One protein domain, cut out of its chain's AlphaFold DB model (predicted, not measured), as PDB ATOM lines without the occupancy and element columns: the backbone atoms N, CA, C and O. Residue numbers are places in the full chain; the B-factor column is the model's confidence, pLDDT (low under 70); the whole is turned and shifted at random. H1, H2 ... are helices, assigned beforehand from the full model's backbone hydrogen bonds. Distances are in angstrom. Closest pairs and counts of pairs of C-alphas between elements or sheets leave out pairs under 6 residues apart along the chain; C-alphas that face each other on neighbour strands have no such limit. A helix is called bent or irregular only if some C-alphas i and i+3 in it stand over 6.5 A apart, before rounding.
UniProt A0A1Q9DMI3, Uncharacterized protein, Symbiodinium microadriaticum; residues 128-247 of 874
ATOM      1  N   ARG A 128       7.469 -14.456 -30.829       87.62
ATOM      2  CA  ARG A 128       6.891 -13.891 -32.043       87.62
ATOM      3  C   ARG A 128       5.945 -14.938 -32.604       87.62
ATOM      4  O   ARG A 128       6.353 -16.098 -32.715       87.62
ATOM      5  N   PRO A 129       4.716 -14.570 -33.001       90.81
ATOM      6  CA  PRO A 129       3.833 -15.522 -33.640       90.81
ATOM      7  C   PRO A 129       4.537 -16.115 -34.864       90.81
ATOM      8  O   PRO A 129       5.059 -15.404 -35.732       90.81
ATOM      9  N   THR A 130       4.606 -17.445 -34.902       93.81
ATOM     10  CA  THR A 130       5.244 -18.178 -35.999       93.81
ATOM     11  C   THR A 130       4.561 -17.835 -37.324       93.81
ATOM     12  O   THR A 130       3.410 -17.408 -37.346       93.81
ATOM     13  N   LYS A 131       5.242 -18.033 -38.463       94.81
ATOM     14  CA  LYS A 131       4.639 -17.791 -39.791       94.81
ATOM     15  C   LYS A 131       3.272 -18.484 -39.934       94.81
ATOM     16  O   LYS A 131       2.315 -17.841 -40.339       94.81
ATOM     17  N   ARG A 132       3.166 -19.742 -39.491       95.12
ATOM     18  CA  ARG A 132       1.908 -20.507 -39.494       95.12
ATOM     19  C   ARG A 132       0.830 -19.888 -38.602       95.12
ATOM     20  O   ARG A 132      -0.331 -19.879 -38.983       95.12
ATOM     21  N   LEU A 133       1.194 -19.388 -37.419       94.81
ATOM     22  CA  LEU A 133       0.241 -18.731 -36.521       94.81
ATOM     23  C   LEU A 133      -0.266 -17.411 -37.118       94.81
ATOM     24  O   LEU A 133      -1.456 -17.136 -37.038       94.81
ATOM     25  N   ARG A 134       0.611 -16.646 -37.777       95.44
ATOM     26  CA  ARG A 134       0.237 -15.421 -38.502       95.44
ATOM     27  C   ARG A 134      -0.725 -15.710 -39.648       95.44
ATOM     28  O   ARG A 134      -1.782 -15.110 -39.700       95.44
ATOM     29  N   GLU A 135      -0.433 -16.717 -40.469       95.38
ATOM     30  CA  GLU A 135      -1.341 -17.152 -41.540       95.38
ATOM     31  C   GLU A 135      -2.702 -17.620 -41.002       95.38
ATOM     32  O   GLU A 135      -3.729 -17.375 -41.629       95.38
ATOM     33  N   LYS A 136      -2.736 -18.289 -39.839       95.75
ATOM     34  CA  LYS A 136      -3.998 -18.658 -39.179       95.75
ATOM     35  C   LYS A 136      -4.758 -17.431 -38.684       95.75
ATOM     36  O   LYS A 136      -5.962 -17.367 -38.890       95.75
ATOM     37  N   LEU A 137      -4.067 -16.476 -38.061       95.56
ATOM     38  CA  LEU A 137      -4.648 -15.211 -37.612       95.56
ATOM     39  C   LEU A 137      -5.204 -14.404 -38.788       95.56
ATOM     40  O   LEU A 137      -6.326 -13.923 -38.701       95.56
ATOM     41  N   ASP A 138      -4.474 -14.305 -39.898       95.00
ATOM     42  CA  ASP A 138      -4.892 -13.552 -41.086       95.00
ATOM     43  C   ASP A 138      -6.162 -14.124 -41.731       95.00
ATOM     44  O   ASP A 138      -6.949 -13.379 -42.307       95.00
ATOM     45  N   ARG A 139      -6.400 -15.436 -41.590       95.25
ATOM     46  CA  ARG A 139      -7.617 -16.111 -42.074       95.25
ATOM     47  C   ARG A 139      -8.835 -15.919 -41.171       95.25
ATOM     48  O   ARG A 139      -9.941 -16.251 -41.587       95.25
ATOM     49  N   LEU A 140      -8.656 -15.442 -39.938       95.38
ATOM     50  CA  LEU A 140      -9.776 -15.200 -39.036       95.38
ATOM     51  C   LEU A 140     -10.561 -13.967 -39.478       95.38
ATOM     52  O   LEU A 140      -9.992 -12.911 -39.756       95.38
ATOM     53  N   THR A 141     -11.887 -14.085 -39.458       95.56
ATOM     54  CA  THR A 141     -12.778 -12.937 -39.624       95.56
ATOM     55  C   THR A 141     -12.597 -11.949 -38.468       95.56
ATOM     56  O   THR A 141     -12.170 -12.327 -37.372       95.56
ATOM     57  N   VAL A 142     -12.947 -10.680 -38.680       95.62
ATOM     58  CA  VAL A 142     -12.871  -9.641 -37.636       95.62
ATOM     59  C   VAL A 142     -13.613 -10.039 -36.344       95.62
ATOM     60  O   VAL A 142     -12.975  -9.974 -35.291       95.62
ATOM     61  N   PRO A 143     -14.864 -10.559 -36.374       96.31
ATOM     62  CA  PRO A 143     -15.539 -11.044 -35.164       96.31
ATOM     63  C   PRO A 143     -14.748 -12.136 -34.429       96.31
ATOM     64  O   PRO A 143     -14.670 -12.139 -33.202       96.31
ATOM     65  N   SER A 144     -14.104 -13.042 -35.174       95.81
ATOM     66  CA  SER A 144     -13.290 -14.122 -34.602       95.81
ATOM     67  C   SER A 144     -12.032 -13.590 -33.919       95.81
ATOM     68  O   SER A 144     -11.663 -14.070 -32.848       95.81
ATOM     69  N   LYS A 145     -11.371 -12.593 -34.522       96.44
ATOM     70  CA  LYS A 145     -10.199 -11.926 -33.934       96.44
ATOM     71  C   LYS A 145     -10.568 -11.156 -32.668       96.44
ATOM     72  O   LYS A 145      -9.824 -11.221 -31.696       96.44
ATOM     73  N   LEU A 146     -11.713 -10.473 -32.666       96.62
ATOM     74  CA  LEU A 146     -12.233  -9.765 -31.495       96.62
ATOM     75  C   LEU A 146     -12.532 -10.727 -30.342       96.62
ATOM     76  O   LEU A 146     -12.038 -10.517 -29.236       96.62
ATOM     77  N   LEU A 147     -13.237 -11.830 -30.614       96.19
ATOM     78  CA  LEU A 147     -13.503 -12.868 -29.615       96.19
ATOM     79  C   LEU A 147     -12.206 -13.473 -29.056       96.19
ATOM     80  O   LEU A 147     -12.070 -13.681 -27.851       96.19
ATOM     81  N   LEU A 148     -11.234 -13.738 -29.929       96.62
ATOM     82  CA  LEU A 148      -9.932 -14.271 -29.539       96.62
ATOM     83  C   LEU A 148      -9.167 -13.297 -28.635       96.62
ATOM     84  O   LEU A 148      -8.665 -13.706 -27.590       96.62
ATOM     85  N   LEU A 149      -9.116 -12.014 -29.007       96.88
ATOM     86  CA  LEU A 149      -8.485 -10.963 -28.206       96.88
ATOM     87  C   LEU A 149      -9.162 -10.792 -26.852       96.88
ATOM     88  O   LEU A 149      -8.468 -10.769 -25.838       96.88
ATOM     89  N   ARG A 150     -10.497 -10.727 -26.826       97.00
ATOM     90  CA  ARG A 150     -11.301 -10.658 -25.601       97.00
ATOM     91  C   ARG A 150     -10.903 -11.766 -24.627       97.00
ATOM     92  O   ARG A 150     -10.537 -11.489 -23.486       97.00
ATOM     93  N   ASN A 151     -10.905 -13.009 -25.103       96.62
ATOM     94  CA  ASN A 151     -10.589 -14.167 -24.276       96.62
ATOM     95  C   ASN A 151      -9.122 -14.167 -23.808       96.62
ATOM     96  O   ASN A 151      -8.825 -14.556 -22.680       96.62
ATOM     97  N   CYS A 152      -8.182 -13.733 -24.656       96.94
ATOM     98  CA  CYS A 152      -6.778 -13.598 -24.262       96.94
ATOM     99  C   CYS A 152      -6.585 -12.508 -23.195       96.94
ATOM    100  O   CYS A 152      -5.819 -12.717 -22.254       96.94
ATOM    101  N   LEU A 153      -7.284 -11.375 -23.307       96.25
ATOM    102  CA  LEU A 153      -7.226 -10.296 -22.319       96.25
ATOM    103  C   LEU A 153      -7.841 -10.699 -20.981       96.25
ATOM    104  O   LEU A 153      -7.324 -10.299 -19.945       96.25
ATOM    105  N   GLU A 154      -8.875 -11.535 -20.976       96.19
ATOM    106  CA  GLU A 154      -9.450 -12.080 -19.742       96.19
ATOM    107  C   GLU A 154      -8.453 -12.973 -18.987       96.19
ATOM    108  O   GLU A 154      -8.261 -12.816 -17.780       96.19
ATOM    109  N   VAL A 155      -7.728 -13.839 -19.703       95.88
ATOM    110  CA  VAL A 155      -6.637 -14.628 -19.106       95.88
ATOM    111  C   VAL A 155      -5.539 -13.706 -18.564       95.88
ATOM    112  O   VAL A 155      -5.045 -13.916 -17.456       95.88
ATOM    113  N   LYS A 156      -5.181 -12.649 -19.304       94.94
ATOM    114  CA  LYS A 156      -4.158 -11.681 -18.877       94.94
ATOM    115  C   LYS A 156      -4.576 -10.887 -17.642       94.94
ATOM    116  O   LYS A 156      -3.767 -10.746 -16.725       94.94
ATOM    117  N   ALA A 157      -5.828 -10.442 -17.586       94.88
ATOM    118  CA  ALA A 157      -6.420  -9.761 -16.439       94.88
ATOM    119  C   ALA A 157      -6.321 -10.613 -15.165       94.88
ATOM    120  O   ALA A 157      -5.920 -10.108 -14.117       94.88
ATOM    121  N   ALA A 158      -6.590 -11.919 -15.270       95.31
ATOM    122  CA  ALA A 158      -6.456 -12.846 -14.147       95.31
ATOM    123  C   ALA A 158      -4.998 -13.006 -13.673       95.31
ATOM    124  O   ALA A 158      -4.744 -13.133 -12.478       95.31
ATOM    125  N   THR A 159      -4.025 -12.971 -14.592       93.81
ATOM    126  CA  THR A 159      -2.594 -13.091 -14.249       93.81
ATOM    127  C   THR A 159      -1.959 -11.793 -13.737       93.81
ATOM    128  O   THR A 159      -0.884 -11.839 -13.142       93.81
ATOM    129  N   MET A 160      -2.596 -10.639 -13.957       91.69
ATOM    130  CA  MET A 160      -2.038  -9.315 -13.653       91.69
ATOM    131  C   MET A 160      -3.039  -8.423 -12.910       91.69
ATOM    132  O   MET A 160      -3.524  -7.435 -13.462       91.69
ATOM    133  N   PRO A 161      -3.313  -8.707 -11.626       91.69
ATOM    134  CA  PRO A 161      -4.319  -7.970 -10.862       91.69
ATOM    135  C   PRO A 161      -4.001  -6.473 -10.704       91.69
ATOM    136  O   PRO A 161      -4.913  -5.662 -10.591       91.69
ATOM    137  N   HIS A 162      -2.722  -6.081 -10.736       90.25
ATOM    138  CA  HIS A 162      -2.306  -4.675 -10.648       90.25
ATOM    139  C   HIS A 162      -2.565  -3.884 -11.941       90.25
ATOM    140  O   HIS A 162      -2.757  -2.676 -11.883       90.25
ATOM    141  N   GLU A 163      -2.626  -4.561 -13.092       90.44
ATOM    142  CA  GLU A 163      -2.987  -3.975 -14.391       90.44
ATOM    143  C   GLU A 163      -4.468  -4.240 -14.721       90.44
ATOM    144  O   GLU A 163      -4.895  -4.067 -15.859       90.44
ATOM    145  N   LEU A 164      -5.277  -4.693 -13.755       92.44
ATOM    146  CA  LEU A 164      -6.665  -5.079 -14.005       92.44
ATOM    147  C   LEU A 164      -7.541  -3.925 -14.529       92.44
ATOM    148  O   LEU A 164      -8.208  -4.149 -15.536       92.44
ATOM    149  N   PRO A 165      -7.550  -2.705 -13.941       93.88
ATOM    150  CA  PRO A 165      -8.407  -1.612 -14.432       93.88
ATOM    151  C   PRO A 165      -8.076  -1.251 -15.883       93.88
ATOM    152  O   PRO A 165      -8.939  -1.102 -16.743       93.88
ATOM    153  N   SER A 166      -6.776  -1.213 -16.124       90.81
ATOM    154  CA  SER A 166      -6.093  -1.053 -17.384       90.81
ATOM    155  C   SER A 166      -6.554  -2.082 -18.442       90.81
ATOM    156  O   SER A 166      -7.143  -1.742 -19.473       90.81
ATOM    157  N   ILE A 167      -6.344  -3.372 -18.181       94.12
ATOM    158  CA  ILE A 167      -6.725  -4.452 -19.101       94.12
ATOM    159  C   ILE A 167      -8.247  -4.494 -19.299       94.12
ATOM    160  O   ILE A 167      -8.712  -4.777 -20.404       94.12
ATOM    161  N   GLN A 168      -9.023  -4.175 -18.261       95.88
ATOM    162  CA  GLN A 168     -10.479  -4.152 -18.320       95.88
ATOM    163  C   GLN A 168     -11.002  -3.034 -19.231       95.88
ATOM    164  O   GLN A 168     -11.928  -3.281 -19.997       95.88
ATOM    165  N   ALA A 169     -10.392  -1.844 -19.226       95.38
ATOM    166  CA  ALA A 169     -10.769  -0.765 -20.141       95.38
ATOM    167  C   ALA A 169     -10.573  -1.171 -21.613       95.38
ATOM    168  O   ALA A 169     -11.475  -1.017 -22.437       95.38
ATOM    169  N   LEU A 170      -9.431  -1.790 -21.928       96.31
ATOM    170  CA  LEU A 170      -9.168  -2.326 -23.263       96.31
ATOM    171  C   LEU A 170     -10.135  -3.464 -23.633       96.31
ATOM    172  O   LEU A 170     -10.610  -3.534 -24.767       96.31
ATOM    173  N   ARG A 171     -10.432  -4.354 -22.680       96.56
ATOM    174  CA  ARG A 171     -11.406  -5.434 -22.865       96.56
ATOM    175  C   ARG A 171     -12.786  -4.875 -23.195       96.56
ATOM    176  O   ARG A 171     -13.404  -5.400 -24.107       96.56
ATOM    177  N   ASN A 172     -13.237  -3.827 -22.509       97.06
ATOM    178  CA  ASN A 172     -14.537  -3.204 -22.761       97.06
ATOM    179  C   ASN A 172     -14.626  -2.664 -24.201       97.06
ATOM    180  O   ASN A 172     -15.584  -2.969 -24.895       97.06
ATOM    181  N   VAL A 173     -13.580  -1.989 -24.704       97.62
ATOM    182  CA  VAL A 173     -13.532  -1.530 -26.111       97.62
ATOM    183  C   VAL A 173     -13.657  -2.694 -27.102       97.62
ATOM    184  O   VAL A 173     -14.348  -2.592 -28.115       97.62
ATOM    185  N   ILE A 174     -12.989  -3.816 -26.821       97.50
ATOM    186  CA  ILE A 174     -13.055  -5.018 -27.665       97.50
ATOM    187  C   ILE A 174     -14.419  -5.709 -27.549       97.50
ATOM    188  O   ILE A 174     -14.918  -6.217 -28.551       97.50
ATOM    189  N   GLU A 175     -15.023  -5.715 -26.360       96.75
ATOM    190  CA  GLU A 175     -16.360  -6.257 -26.106       96.75
ATOM    191  C   GLU A 175     -17.423  -5.490 -26.885       96.75
ATOM    192  O   GLU A 175     -18.217  -6.104 -27.591       96.75
ATOM    193  N   ASP A 176     -17.393  -4.160 -26.812       97.12
ATOM    194  CA  ASP A 176     -18.337  -3.288 -27.506       97.12
ATOM    195  C   ASP A 176     -18.220  -3.474 -29.021       97.12
ATOM    196  O   ASP A 176     -19.216  -3.600 -29.736       97.12
ATOM    197  N   ALA A 177     -16.992  -3.573 -29.534       96.94
ATOM    198  CA  ALA A 177     -16.767  -3.863 -30.943       96.94
ATOM    199  C   ALA A 177     -17.248  -5.261 -31.349       96.94
ATOM    200  O   ALA A 177     -17.776  -5.436 -32.446       96.94
ATOM    201  N   TRP A 178     -17.067  -6.258 -30.481       96.44
ATOM    202  CA  TRP A 178     -17.528  -7.620 -30.728       96.44
ATOM    203  C   TRP A 178     -19.055  -7.721 -30.695       96.44
ATOM    204  O   TRP A 178     -19.628  -8.386 -31.554       96.44
ATOM    205  N   ALA A 179     -19.716  -7.024 -29.769       95.38
ATOM    206  CA  ALA A 179     -21.172  -6.977 -29.658       95.38
ATOM    207  C   ALA A 179     -21.836  -6.387 -30.913       95.38
ATOM    208  O   ALA A 179     -22.918  -6.827 -31.298       95.38
ATOM    209  N   ASN A 180     -21.161  -5.438 -31.568       95.25
ATOM    210  CA  ASN A 180     -21.601  -4.821 -32.820       95.25
ATOM    211  C   ASN A 180     -21.227  -5.627 -34.078       95.25
ATOM    212  O   ASN A 180     -21.678  -5.301 -35.177       95.25
ATOM    213  N   ALA A 181     -20.390  -6.657 -33.948       93.62
ATOM    214  CA  ALA A 181     -19.974  -7.495 -35.062       93.62
ATOM    215  C   ALA A 181     -20.949  -8.672 -35.250       93.62
ATOM    216  O   ALA A 181     -21.447  -9.236 -34.279       93.62
ATOM    217  N   ASP A 182     -21.208  -9.074 -36.498       90.25
ATOM    218  CA  ASP A 182     -22.082 -10.216 -36.802       90.25
ATOM    219  C   ASP A 182     -21.563 -11.500 -36.113       90.25
ATOM    220  O   ASP A 182     -20.424 -11.932 -36.331       90.25
ATOM    221  N   GLN A 183     -22.374 -12.079 -35.222       81.00
ATOM    222  CA  GLN A 183     -21.944 -13.000 -34.158       81.00
ATOM    223  C   GLN A 183     -21.722 -14.456 -34.610       81.00
ATOM    224  O   GLN A 183     -21.801 -15.390 -33.807       81.00
ATOM    225  N   GLN A 184     -21.390 -14.701 -35.875       82.75
ATOM    226  CA  GLN A 184     -21.036 -16.047 -36.334       82.75
ATOM    227  C   GLN A 184     -19.570 -16.366 -36.008       82.75
ATOM    228  O   GLN A 184     -18.674 -16.256 -36.847       82.75
ATOM    229  N   ALA A 185     -19.312 -16.757 -34.758       69.62
ATOM    230  CA  ALA A 185     -17.983 -17.179 -34.330       69.62
ATOM    231  C   ALA A 185     -17.701 -18.646 -34.735       69.62
ATOM    232  O   ALA A 185     -18.458 -19.546 -34.362       69.62
ATOM    233  N   PRO A 186     -16.603 -18.932 -35.459       78.75
ATOM    234  CA  PRO A 186     -16.205 -20.288 -35.815       78.75
ATOM    235  C   PRO A 186     -15.633 -21.057 -34.612       78.75
ATOM    236  O   PRO A 186     -15.008 -20.491 -33.715       78.75
ATOM    237  N   ALA A 187     -15.782 -22.385 -34.628       78.00
ATOM    238  CA  ALA A 187     -15.328 -23.284 -33.558       78.00
ATOM    239  C   ALA A 187     -13.795 -23.299 -33.333       78.00
ATOM    240  O   ALA A 187     -13.332 -23.704 -32.264       78.00
ATOM    241  N   ASP A 188     -12.998 -22.825 -34.298       85.62
ATOM    242  CA  ASP A 188     -11.528 -22.931 -34.293       85.62
ATOM    243  C   ASP A 188     -10.797 -21.983 -33.318       85.62
ATOM    244  O   ASP A 188      -9.594 -22.144 -33.072       85.62
ATOM    245  N   VAL A 189     -11.505 -21.026 -32.709       91.75
ATOM    246  CA  VAL A 189     -10.916 -19.967 -31.862       91.75
ATOM    247  C   VAL A 189     -10.211 -20.526 -30.614       91.75
ATOM    248  O   VAL A 189      -9.162 -20.016 -30.216       91.75
ATOM    249  N   ARG A 190     -10.711 -21.622 -30.020       91.25
ATOM    250  CA  ARG A 190     -10.165 -22.174 -28.759       91.25
ATOM    251  C   ARG A 190      -8.721 -22.663 -28.883       91.25
ATOM    252  O   ARG A 190      -7.931 -22.468 -27.966       91.25
ATOM    253  N   SER A 191      -8.363 -23.281 -30.011       91.94
ATOM    254  CA  SER A 191      -7.006 -23.815 -30.215       91.94
ATOM    255  C   SER A 191      -5.952 -22.705 -30.308       91.94
ATOM    256  O   SER A 191      -4.820 -22.868 -29.847       91.94
ATOM    257  N   LEU A 192      -6.340 -21.560 -30.874       95.31
ATOM    258  CA  LEU A 192      -5.491 -20.381 -31.011       95.31
ATOM    259  C   LEU A 192      -5.379 -19.615 -29.694       95.31
ATOM    260  O   LEU A 192      -4.306 -19.098 -29.392       95.31
ATOM    261  N   GLN A 193      -6.442 -19.594 -28.889       95.81
ATOM    262  CA  GLN A 193      -6.474 -18.886 -27.611       95.81
ATOM    263  C   GLN A 193      -5.339 -19.320 -26.678       95.81
ATOM    264  O   GLN A 193      -4.650 -18.459 -26.140       95.81
ATOM    265  N   THR A 194      -5.088 -20.624 -26.534       93.75
ATOM    266  CA  THR A 194      -4.008 -21.138 -25.671       93.75
ATOM    267  C   THR A 194      -2.619 -20.712 -26.150       93.75
ATOM    268  O   THR A 194      -1.740 -20.440 -25.341       93.75
ATOM    269  N   GLN A 195      -2.401 -20.643 -27.469       94.38
ATOM    270  CA  GLN A 195      -1.109 -20.220 -28.026       94.38
ATOM    271  C   GLN A 195      -0.903 -18.709 -27.892       94.38
ATOM    272  O   GLN A 195       0.219 -18.248 -27.690       94.38
ATOM    273  N   LEU A 196      -1.983 -17.938 -28.012       95.38
ATOM    274  CA  LEU A 196      -1.946 -16.481 -27.995       95.38
ATOM    275  C   LEU A 196      -1.985 -15.907 -26.578       95.38
ATOM    276  O   LEU A 196      -1.372 -14.876 -26.343       95.38
ATOM    277  N   SER A 197      -2.612 -16.570 -25.605       94.88
ATOM    278  CA  SER A 197      -2.608 -16.103 -24.210       94.88
ATOM    279  C   SER A 197      -1.208 -16.085 -23.581       94.88
ATOM    280  O   SER A 197      -0.976 -15.344 -22.631       94.88
ATOM    281  N   ALA A 198      -0.255 -16.842 -24.132       93.00
ATOM    282  CA  ALA A 198       1.150 -16.787 -23.735       93.00
ATOM    283  C   ALA A 198       1.901 -15.561 -24.297       93.00
ATOM    284  O   ALA A 198       2.992 -15.242 -23.824       93.00
ATOM    285  N   LEU A 199       1.346 -14.866 -25.298       93.12
ATOM    286  CA  LEU A 199       1.965 -13.687 -25.903       93.12
ATOM    287  C   LEU A 199       1.849 -12.450 -25.003       93.12
ATOM    288  O   LEU A 199       0.850 -12.310 -24.296       93.12
ATOM    289  N   PRO A 200       2.807 -11.510 -25.074       92.94
ATOM    290  CA  PRO A 200       2.640 -10.180 -24.501       92.94
ATOM    291  C   PRO A 200       1.430  -9.451 -25.103       92.94
ATOM    292  O   PRO A 200       1.170  -9.572 -26.306       92.94
ATOM    293  N   ILE A 201       0.731  -8.643 -24.302       94.19
ATOM    294  CA  ILE A 201      -0.402  -7.818 -24.763       94.19
ATOM    295  C   ILE A 201      -0.020  -6.936 -25.966       94.19
ATOM    296  O   ILE A 201      -0.793  -6.809 -26.915       94.19
ATOM    297  N   SER A 202       1.190  -6.379 -25.996       91.56
ATOM    298  CA  SER A 202       1.681  -5.578 -27.125       91.56
ATOM    299  C   SER A 202       1.750  -6.351 -28.444       91.56
ATOM    300  O   SER A 202       1.537  -5.771 -29.509       91.56
ATOM    301  N   VAL A 203       2.032  -7.656 -28.387       91.62
ATOM    302  CA  VAL A 203       2.077  -8.538 -29.559       91.62
ATOM    303  C   VAL A 203       0.662  -8.920 -29.980       91.62
ATOM    304  O   VAL A 203       0.371  -8.918 -31.176       91.62
ATOM    305  N   LEU A 204      -0.224  -9.186 -29.012       93.94
ATOM    306  CA  LEU A 204      -1.648  -9.429 -29.266       93.94
ATOM    307  C   LEU A 204      -2.309  -8.246 -29.974       93.94
ATOM    308  O   LEU A 204      -3.103  -8.445 -30.881       93.94
ATOM    309  N   LEU A 205      -1.932  -7.022 -29.614       93.69
ATOM    310  CA  LEU A 205      -2.463  -5.792 -30.206       93.69
ATOM    311  C   LEU A 205      -1.579  -5.251 -31.336       93.69
ATOM    312  O   LEU A 205      -1.686  -4.092 -31.728       93.69
ATOM    313  N   GLY A 206      -0.668  -6.071 -31.860       91.12
ATOM    314  CA  GLY A 206       0.140  -5.706 -33.013       91.12
ATOM    315  C   GLY A 206      -0.688  -5.674 -34.300       91.12
ATOM    316  O   GLY A 206      -1.734  -6.316 -34.411       91.12
ATOM    317  N   ASN A 207      -0.162  -4.997 -35.327       87.88
ATOM    318  CA  ASN A 207      -0.825  -4.829 -36.631       87.88
ATOM    319  C   ASN A 207      -1.289  -6.143 -37.291       87.88
ATOM    320  O   ASN A 207      -2.183  -6.111 -38.122       87.88
ATOM    321  N   GLN A 208      -0.721  -7.299 -36.938       87.75
ATOM    322  CA  GLN A 208      -1.167  -8.595 -37.473       87.75
ATOM    323  C   GLN A 208      -2.571  -8.985 -36.994       87.75
ATOM    324  O   GLN A 208      -3.334  -9.601 -37.732       87.75
ATOM    325  N   VAL A 209      -2.933  -8.620 -35.764       90.19
ATOM    326  CA  VAL A 209      -4.261  -8.928 -35.227       90.19
ATOM    327  C   VAL A 209      -5.212  -7.775 -35.511       90.19
ATOM    328  O   VAL A 209      -6.271  -7.991 -36.091       90.19
ATOM    329  N   ILE A 210      -4.808  -6.547 -35.178       94.38
ATOM    330  CA  ILE A 210      -5.703  -5.385 -35.241       94.38
ATOM    331  C   ILE A 210      -5.696  -4.665 -36.595       94.38
ATOM    332  O   ILE A 210      -6.527  -3.798 -36.825       94.38
ATOM    333  N   GLY A 211      -4.784  -4.998 -37.515       93.00
ATOM    334  CA  GLY A 211      -4.659  -4.294 -38.799       93.00
ATOM    335  C   GLY A 211      -5.836  -4.503 -39.753       93.00
ATOM    336  O   GLY A 211      -5.980  -3.751 -40.707       93.00
ATOM    337  N   SER A 212      -6.685  -5.501 -39.495       94.69
ATOM    338  CA  SER A 212      -7.938  -5.713 -40.230       94.69
ATOM    339  C   SER A 212      -9.155  -5.071 -39.554       94.69
ATOM    340  O   SER A 212     -10.279  -5.338 -39.972       94.69
ATOM    341  N   PHE A 213      -8.974  -4.332 -38.458       96.81
ATOM    342  CA  PHE A 213     -10.070  -3.680 -37.740       96.81
ATOM    343  C   PHE A 213     -10.453  -2.363 -38.410       96.81
ATOM    344  O   PHE A 213      -9.676  -1.809 -39.188       96.81
ATOM    345  N   SER A 214     -11.659  -1.867 -38.114       96.75
ATOM    346  CA  SER A 214     -12.055  -0.545 -38.595       96.75
ATOM    347  C   SER A 214     -11.117   0.528 -38.017       96.75
ATOM    348  O   SER A 214     -10.593   0.343 -36.909       96.75
ATOM    349  N   PRO A 215     -10.877   1.641 -38.732       96.56
ATOM    350  CA  PRO A 215     -10.023   2.722 -38.242       96.56
ATOM    351  C   PRO A 215     -10.462   3.261 -36.876       96.56
ATOM    352  O   PRO A 215      -9.615   3.548 -36.033       96.56
ATOM    353  N   GLU A 216     -11.770   3.343 -36.628       97.25
ATOM    354  CA  GLU A 216     -12.340   3.812 -35.361       97.25
ATOM    355  C   GLU A 216     -11.950   2.875 -34.216       97.25
ATOM    356  O   GLU A 216     -11.406   3.318 -33.208       97.25
ATOM    357  N   LEU A 217     -12.140   1.565 -34.403       96.69
ATOM    358  CA  LEU A 217     -11.760   0.560 -33.415       96.69
ATOM    359  C   LEU A 217     -10.244   0.524 -33.189       96.69
ATOM    360  O   LEU A 217      -9.788   0.422 -32.050       96.69
ATOM    361  N   TYR A 218      -9.453   0.609 -34.261       96.12
ATOM    362  CA  TYR A 218      -7.997   0.674 -34.159       96.12
ATOM    363  C   TYR A 218      -7.562   1.874 -33.308       96.12
ATOM    364  O   TYR A 218      -6.749   1.710 -32.396       96.12
ATOM    365  N   ASN A 219      -8.137   3.053 -33.559       95.00
ATOM    366  CA  ASN A 219      -7.844   4.273 -32.810       95.00
ATOM    367  C   ASN A 219      -8.264   4.153 -31.343       95.00
ATOM    368  O   ASN A 219      -7.445   4.447 -30.477       95.00
ATOM    369  N   SER A 220      -9.460   3.627 -31.054       96.81
ATOM    370  CA  SER A 220      -9.908   3.379 -29.676       96.81
ATOM    371  C   SER A 220      -8.971   2.421 -28.933       96.81
ATOM    372  O   SER A 220      -8.619   2.657 -27.779       96.81
ATOM    373  N   ILE A 221      -8.493   1.357 -29.592       95.25
ATOM    374  CA  ILE A 221      -7.504   0.435 -29.011       95.25
ATOM    375  C   ILE A 221      -6.167   1.147 -28.754       95.25
ATOM    376  O   ILE A 221      -5.566   0.949 -27.694       95.25
ATOM    377  N   GLN A 222      -5.680   1.966 -29.693       92.00
ATOM    378  CA  GLN A 222      -4.430   2.714 -29.513       92.00
ATOM    379  C   GLN A 222      -4.536   3.771 -28.408       92.00
ATOM    380  O   GLN A 222      -3.584   3.936 -27.647       92.00
ATOM    381  N   GLU A 223      -5.678   4.447 -28.289       93.81
ATOM    382  CA  GLU A 223      -5.953   5.414 -27.227       93.81
ATOM    383  C   GLU A 223      -5.937   4.734 -25.857       93.81
ATOM    384  O   GLU A 223      -5.209   5.173 -24.966       93.81
ATOM    385  N   GLN A 224      -6.629   3.597 -25.709       94.00
ATOM    386  CA  GLN A 224      -6.553   2.818 -24.473       94.00
ATOM    387  C   GLN A 224      -5.111   2.387 -24.190       94.00
ATOM    388  O   GLN A 224      -4.612   2.617 -23.095       94.00
ATOM    389  N   LEU A 225      -4.370   1.870 -25.176       90.19
ATOM    390  CA  LEU A 225      -2.949   1.530 -25.001       90.19
ATOM    391  C   LEU A 225      -2.061   2.707 -24.598       90.19
ATOM    392  O   LEU A 225      -1.033   2.500 -23.946       90.19
ATOM    393  N   TYR A 226      -2.412   3.921 -25.002       88.06
ATOM    394  CA  TYR A 226      -1.713   5.127 -24.589       88.06
ATOM    395  C   TYR A 226      -2.036   5.488 -23.133       88.06
ATOM    396  O   TYR A 226      -1.109   5.653 -22.336       88.06
ATOM    397  N   LEU A 227      -3.319   5.501 -22.756       89.25
ATOM    398  CA  LEU A 227      -3.761   5.733 -21.376       89.25
ATOM    399  C   LEU A 227      -3.164   4.711 -20.403       89.25
ATOM    400  O   LEU A 227      -2.727   5.070 -19.312       89.25
ATOM    401  N   LEU A 228      -3.047   3.455 -20.837       87.06
ATOM    402  CA  LEU A 228      -2.397   2.379 -20.091       87.06
ATOM    403  C   LEU A 228      -0.941   2.690 -19.753       87.06
ATOM    404  O   LEU A 228      -0.493   2.500 -18.621       87.06
ATOM    405  N   LYS A 229      -0.194   3.202 -20.730       85.19
ATOM    406  CA  LYS A 229       1.210   3.573 -20.529       85.19
ATOM    407  C   LYS A 229       1.342   4.756 -19.576       85.19
ATOM    408  O   LYS A 229       2.229   4.727 -18.726       85.19
ATOM    409  N   LEU A 230       0.452   5.744 -19.686       85.25
ATOM    410  CA  LEU A 230       0.417   6.901 -18.786       85.25
ATOM    411  C   LEU A 230       0.085   6.496 -17.342       85.25
ATOM    412  O   LEU A 230       0.783   6.897 -16.413       85.25
ATOM    413  N   ALA A 231      -0.943   5.665 -17.141       86.31
ATOM    414  CA  ALA A 231      -1.335   5.194 -15.813       86.31
ATOM    415  C   ALA A 231      -0.176   4.463 -15.125       86.31
ATOM    416  O   ALA A 231       0.134   4.699 -13.954       86.31
ATOM    417  N   ARG A 232       0.531   3.624 -15.886       84.94
ATOM    418  CA  ARG A 232       1.683   2.888 -15.384       84.94
ATOM    419  C   ARG A 232       2.868   3.791 -15.042       84.94
ATOM    420  O   ARG A 232       3.481   3.586 -13.997       84.94
ATOM    421  N   GLN A 233       3.155   4.813 -15.853       83.81
ATOM    422  CA  GLN A 233       4.140   5.841 -15.490       83.81
ATOM    423  C   GLN A 233       3.794   6.489 -14.147       83.81
ATOM    424  O   GLN A 233       4.670   6.616 -13.294       83.81
ATOM    425  N   GLY A 234       2.523   6.843 -13.932       85.62
ATOM    426  CA  GLY A 234       2.061   7.436 -12.676       85.62
ATOM    427  C   GLY A 234       2.258   6.509 -11.471       85.62
ATOM    428  O   GLY A 234       2.794   6.932 -10.446       85.62
ATOM    429  N   HIS A 235       1.899   5.227 -11.598       84.75
ATOM    430  CA  HIS A 235       2.118   4.232 -10.541       84.75
ATOM    431  C   HIS A 235       3.605   4.016 -10.230       84.75
ATOM    432  O   HIS A 235       3.978   3.893  -9.062       84.75
ATOM    433  N   GLU A 236       4.457   3.990 -11.253       80.38
ATOM    434  CA  GLU A 236       5.901   3.804 -11.091       80.38
ATOM    435  C   GLU A 236       6.562   5.031 -10.445       80.38
ATOM    436  O   GLU A 236       7.336   4.875  -9.499       80.38
ATOM    437  N   GLN A 237       6.192   6.245 -10.859       84.56
ATOM    438  CA  GLN A 237       6.651   7.487 -10.226       84.56
ATOM    439  C   GLN A 237       6.203   7.578  -8.761       84.56
ATOM    440  O   GLN A 237       6.993   7.950  -7.890       84.56
ATOM    441  N   ALA A 238       4.963   7.180  -8.462       84.62
ATOM    442  CA  ALA A 238       4.466   7.114  -7.091       84.62
ATOM    443  C   ALA A 238       5.241   6.080  -6.251       84.62
ATOM    444  O   ALA A 238       5.560   6.336  -5.086       84.62
ATOM    445  N   ALA A 239       5.586   4.924  -6.828       84.00
ATOM    446  CA  ALA A 239       6.399   3.911  -6.158       84.00
ATOM    447  C   ALA A 239       7.822   4.416  -5.861       84.00
ATOM    448  O   ALA A 239       8.325   4.211  -4.753       84.00
ATOM    449  N   GLU A 240       8.451   5.121  -6.804       83.25
ATOM    450  CA  GLU A 240       9.783   5.702  -6.617       83.25
ATOM    451  C   GLU A 240       9.782   6.815  -5.555       83.25
ATOM    452  O   GLU A 240      10.639   6.827  -4.665       83.25
ATOM    453  N   ALA A 241       8.788   7.710  -5.586       86.00
ATOM    454  CA  ALA A 241       8.619   8.758  -4.579       86.00
ATOM    455  C   ALA A 241       8.452   8.166  -3.166       86.00
ATOM    456  O   ALA A 241       9.118   8.597  -2.220       86.00
ATOM    457  N   ASN A 242       7.643   7.110  -3.035       85.50
ATOM    458  CA  ASN A 242       7.464   6.382  -1.776       85.50
ATOM    459  C   ASN A 242       8.746   5.658  -1.319       85.50
ATOM    460  O   ASN A 242       9.029   5.594  -0.118       85.50
ATOM    461  N   GLY A 243       9.548   5.138  -2.254       87.38
ATOM    462  CA  GLY A 243      10.859   4.549  -1.970       87.38
ATOM    463  C   GLY A 243      11.856   5.574  -1.419       87.38
ATOM    464  O   GLY A 243      12.512   5.317  -0.404       87.38
ATOM    465  N   LYS A 244      11.913   6.769  -2.025       84.94
ATOM    466  CA  LYS A 244      12.765   7.881  -1.565       84.94
ATOM    467  C   LYS A 244      12.363   8.370  -0.168       84.94
ATOM    468  O   LYS A 244      13.246   8.608   0.658       84.94
ATOM    469  N   LEU A 245      11.063   8.447   0.137       81.06
ATOM    470  CA  LEU A 245      10.565   8.800   1.479       81.06
ATOM    471  C   LEU A 245      11.021   7.793   2.549       81.06
ATOM    472  O   LEU A 245      11.590   8.193   3.566       81.06
ATOM    473  N   LYS A 246      10.893   6.486   2.285       77.31
ATOM    474  CA  LYS A 246      11.356   5.434   3.215       77.31
ATOM    475  C   LYS A 246      12.880   5.402   3.388       77.31
ATOM    476  O   LYS A 246      13.367   5.069   4.471       77.31
ATOM    477  N   GLY A 247      13.645   5.747   2.350       73.69
ATOM    478  CA  GLY A 247      15.104   5.883   2.436       73.69
ATOM    479  C   GLY A 247      15.535   7.058   3.321       73.69
ATOM    480  O   GLY A 247      16.468   6.932   4.116       73.69
TER     481      GLY A 247
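AT A GLANCE: This is residues 128 to 247 of the 874 residues of an uncharacterized protein of Symbiodinium microadriaticum (UniProt A0A1Q9DMI3). A helical hairpin, H2 and H3, has the first part of a much longer helix, H7, side by side with H3, while residues 236 to 247 of H7 stick out from the body as a free arm. Four short helices complete the body: H4 packs steeply across H2, H5 only just touches H2, and H1 and H6 pack on each other. The printed part has 120 residues with seven named helices, H1 to H7 in chain order, and no named strand; its class is all helix. It is only just compact, close to loose, with a radius of gyration of the C-alphas of 16.1 A, and only just elongated, with spans of 55 by 28 by 21 A.

IN THESE COORDINATES: H1 is residues 131 to 138, beginning at C-alpha 131 (4.639, -17.791, -39.791). H2, residues 142 to 159, is 25.8 A long, and H3, residues 161 to 179, is 25.3 A long. H3 is irregular, with C-alphas 162 and 165 7.8 A apart, and has a kink of 39 degrees near residue 168. H4 is residues 189 to 196, H5 residues 201 to 204 and H6 residues 207 to 210. H7, residues 215 to 247, is 47.9 A long and runs from C-alpha 215 (-10.023, 2.722, -38.242) to C-alpha 247 (15.104, 5.883, 2.436).

HOW THE PARTS SIT: H2 is the hub, touching H3, H4 and H5. H2 and H3 form a hairpin at a shallow tilt of 17 degrees, opposite ways; their closest C-alphas, of Ala 157 and Leu 164, are 5.3 A apart. H7 touches H3 with residues 217 to 228 alone, at a shallow tilt of 8 degrees, opposite ways; the closest C-alphas, of Ser 166 and Leu 228, are 5.7 A apart. H2 and H7 are apart. Residues 144 to 152 of H2 touch H4 at a steep tilt of 50 degrees, the same way, with the C-alphas of Leu 148 and Gln 193 closest at 6.1 A. H2 and H5 only just touch, with 3 pairs of C-alphas within 8 A, the closest being Leu 149 and Leu 204 at 7.1 A. H1 touches H6, with the C-alphas of Leu 137 and Val 209 closest at 6.7 A. Every O i to N i+4 pair is within hydrogen-bond range in H1, H2 and H7, against 13 of 15 in H3 and 2 of 4 in H4; H5 and H6 are too short for such a pair.

THE WHOLE: The C-alphas of Gln 184 and Gly 247 are the two farthest apart, at 57.4 A. Without residues 236 to 247, which stand free, the body spans 39 by 27 by 21 A. The printed part has no cut and no long link; the link from H3 to H4, 9 residues, is short and the others are tight. The mean pLDDT of the printed part is 91.8, and residue 185 alone is under 70.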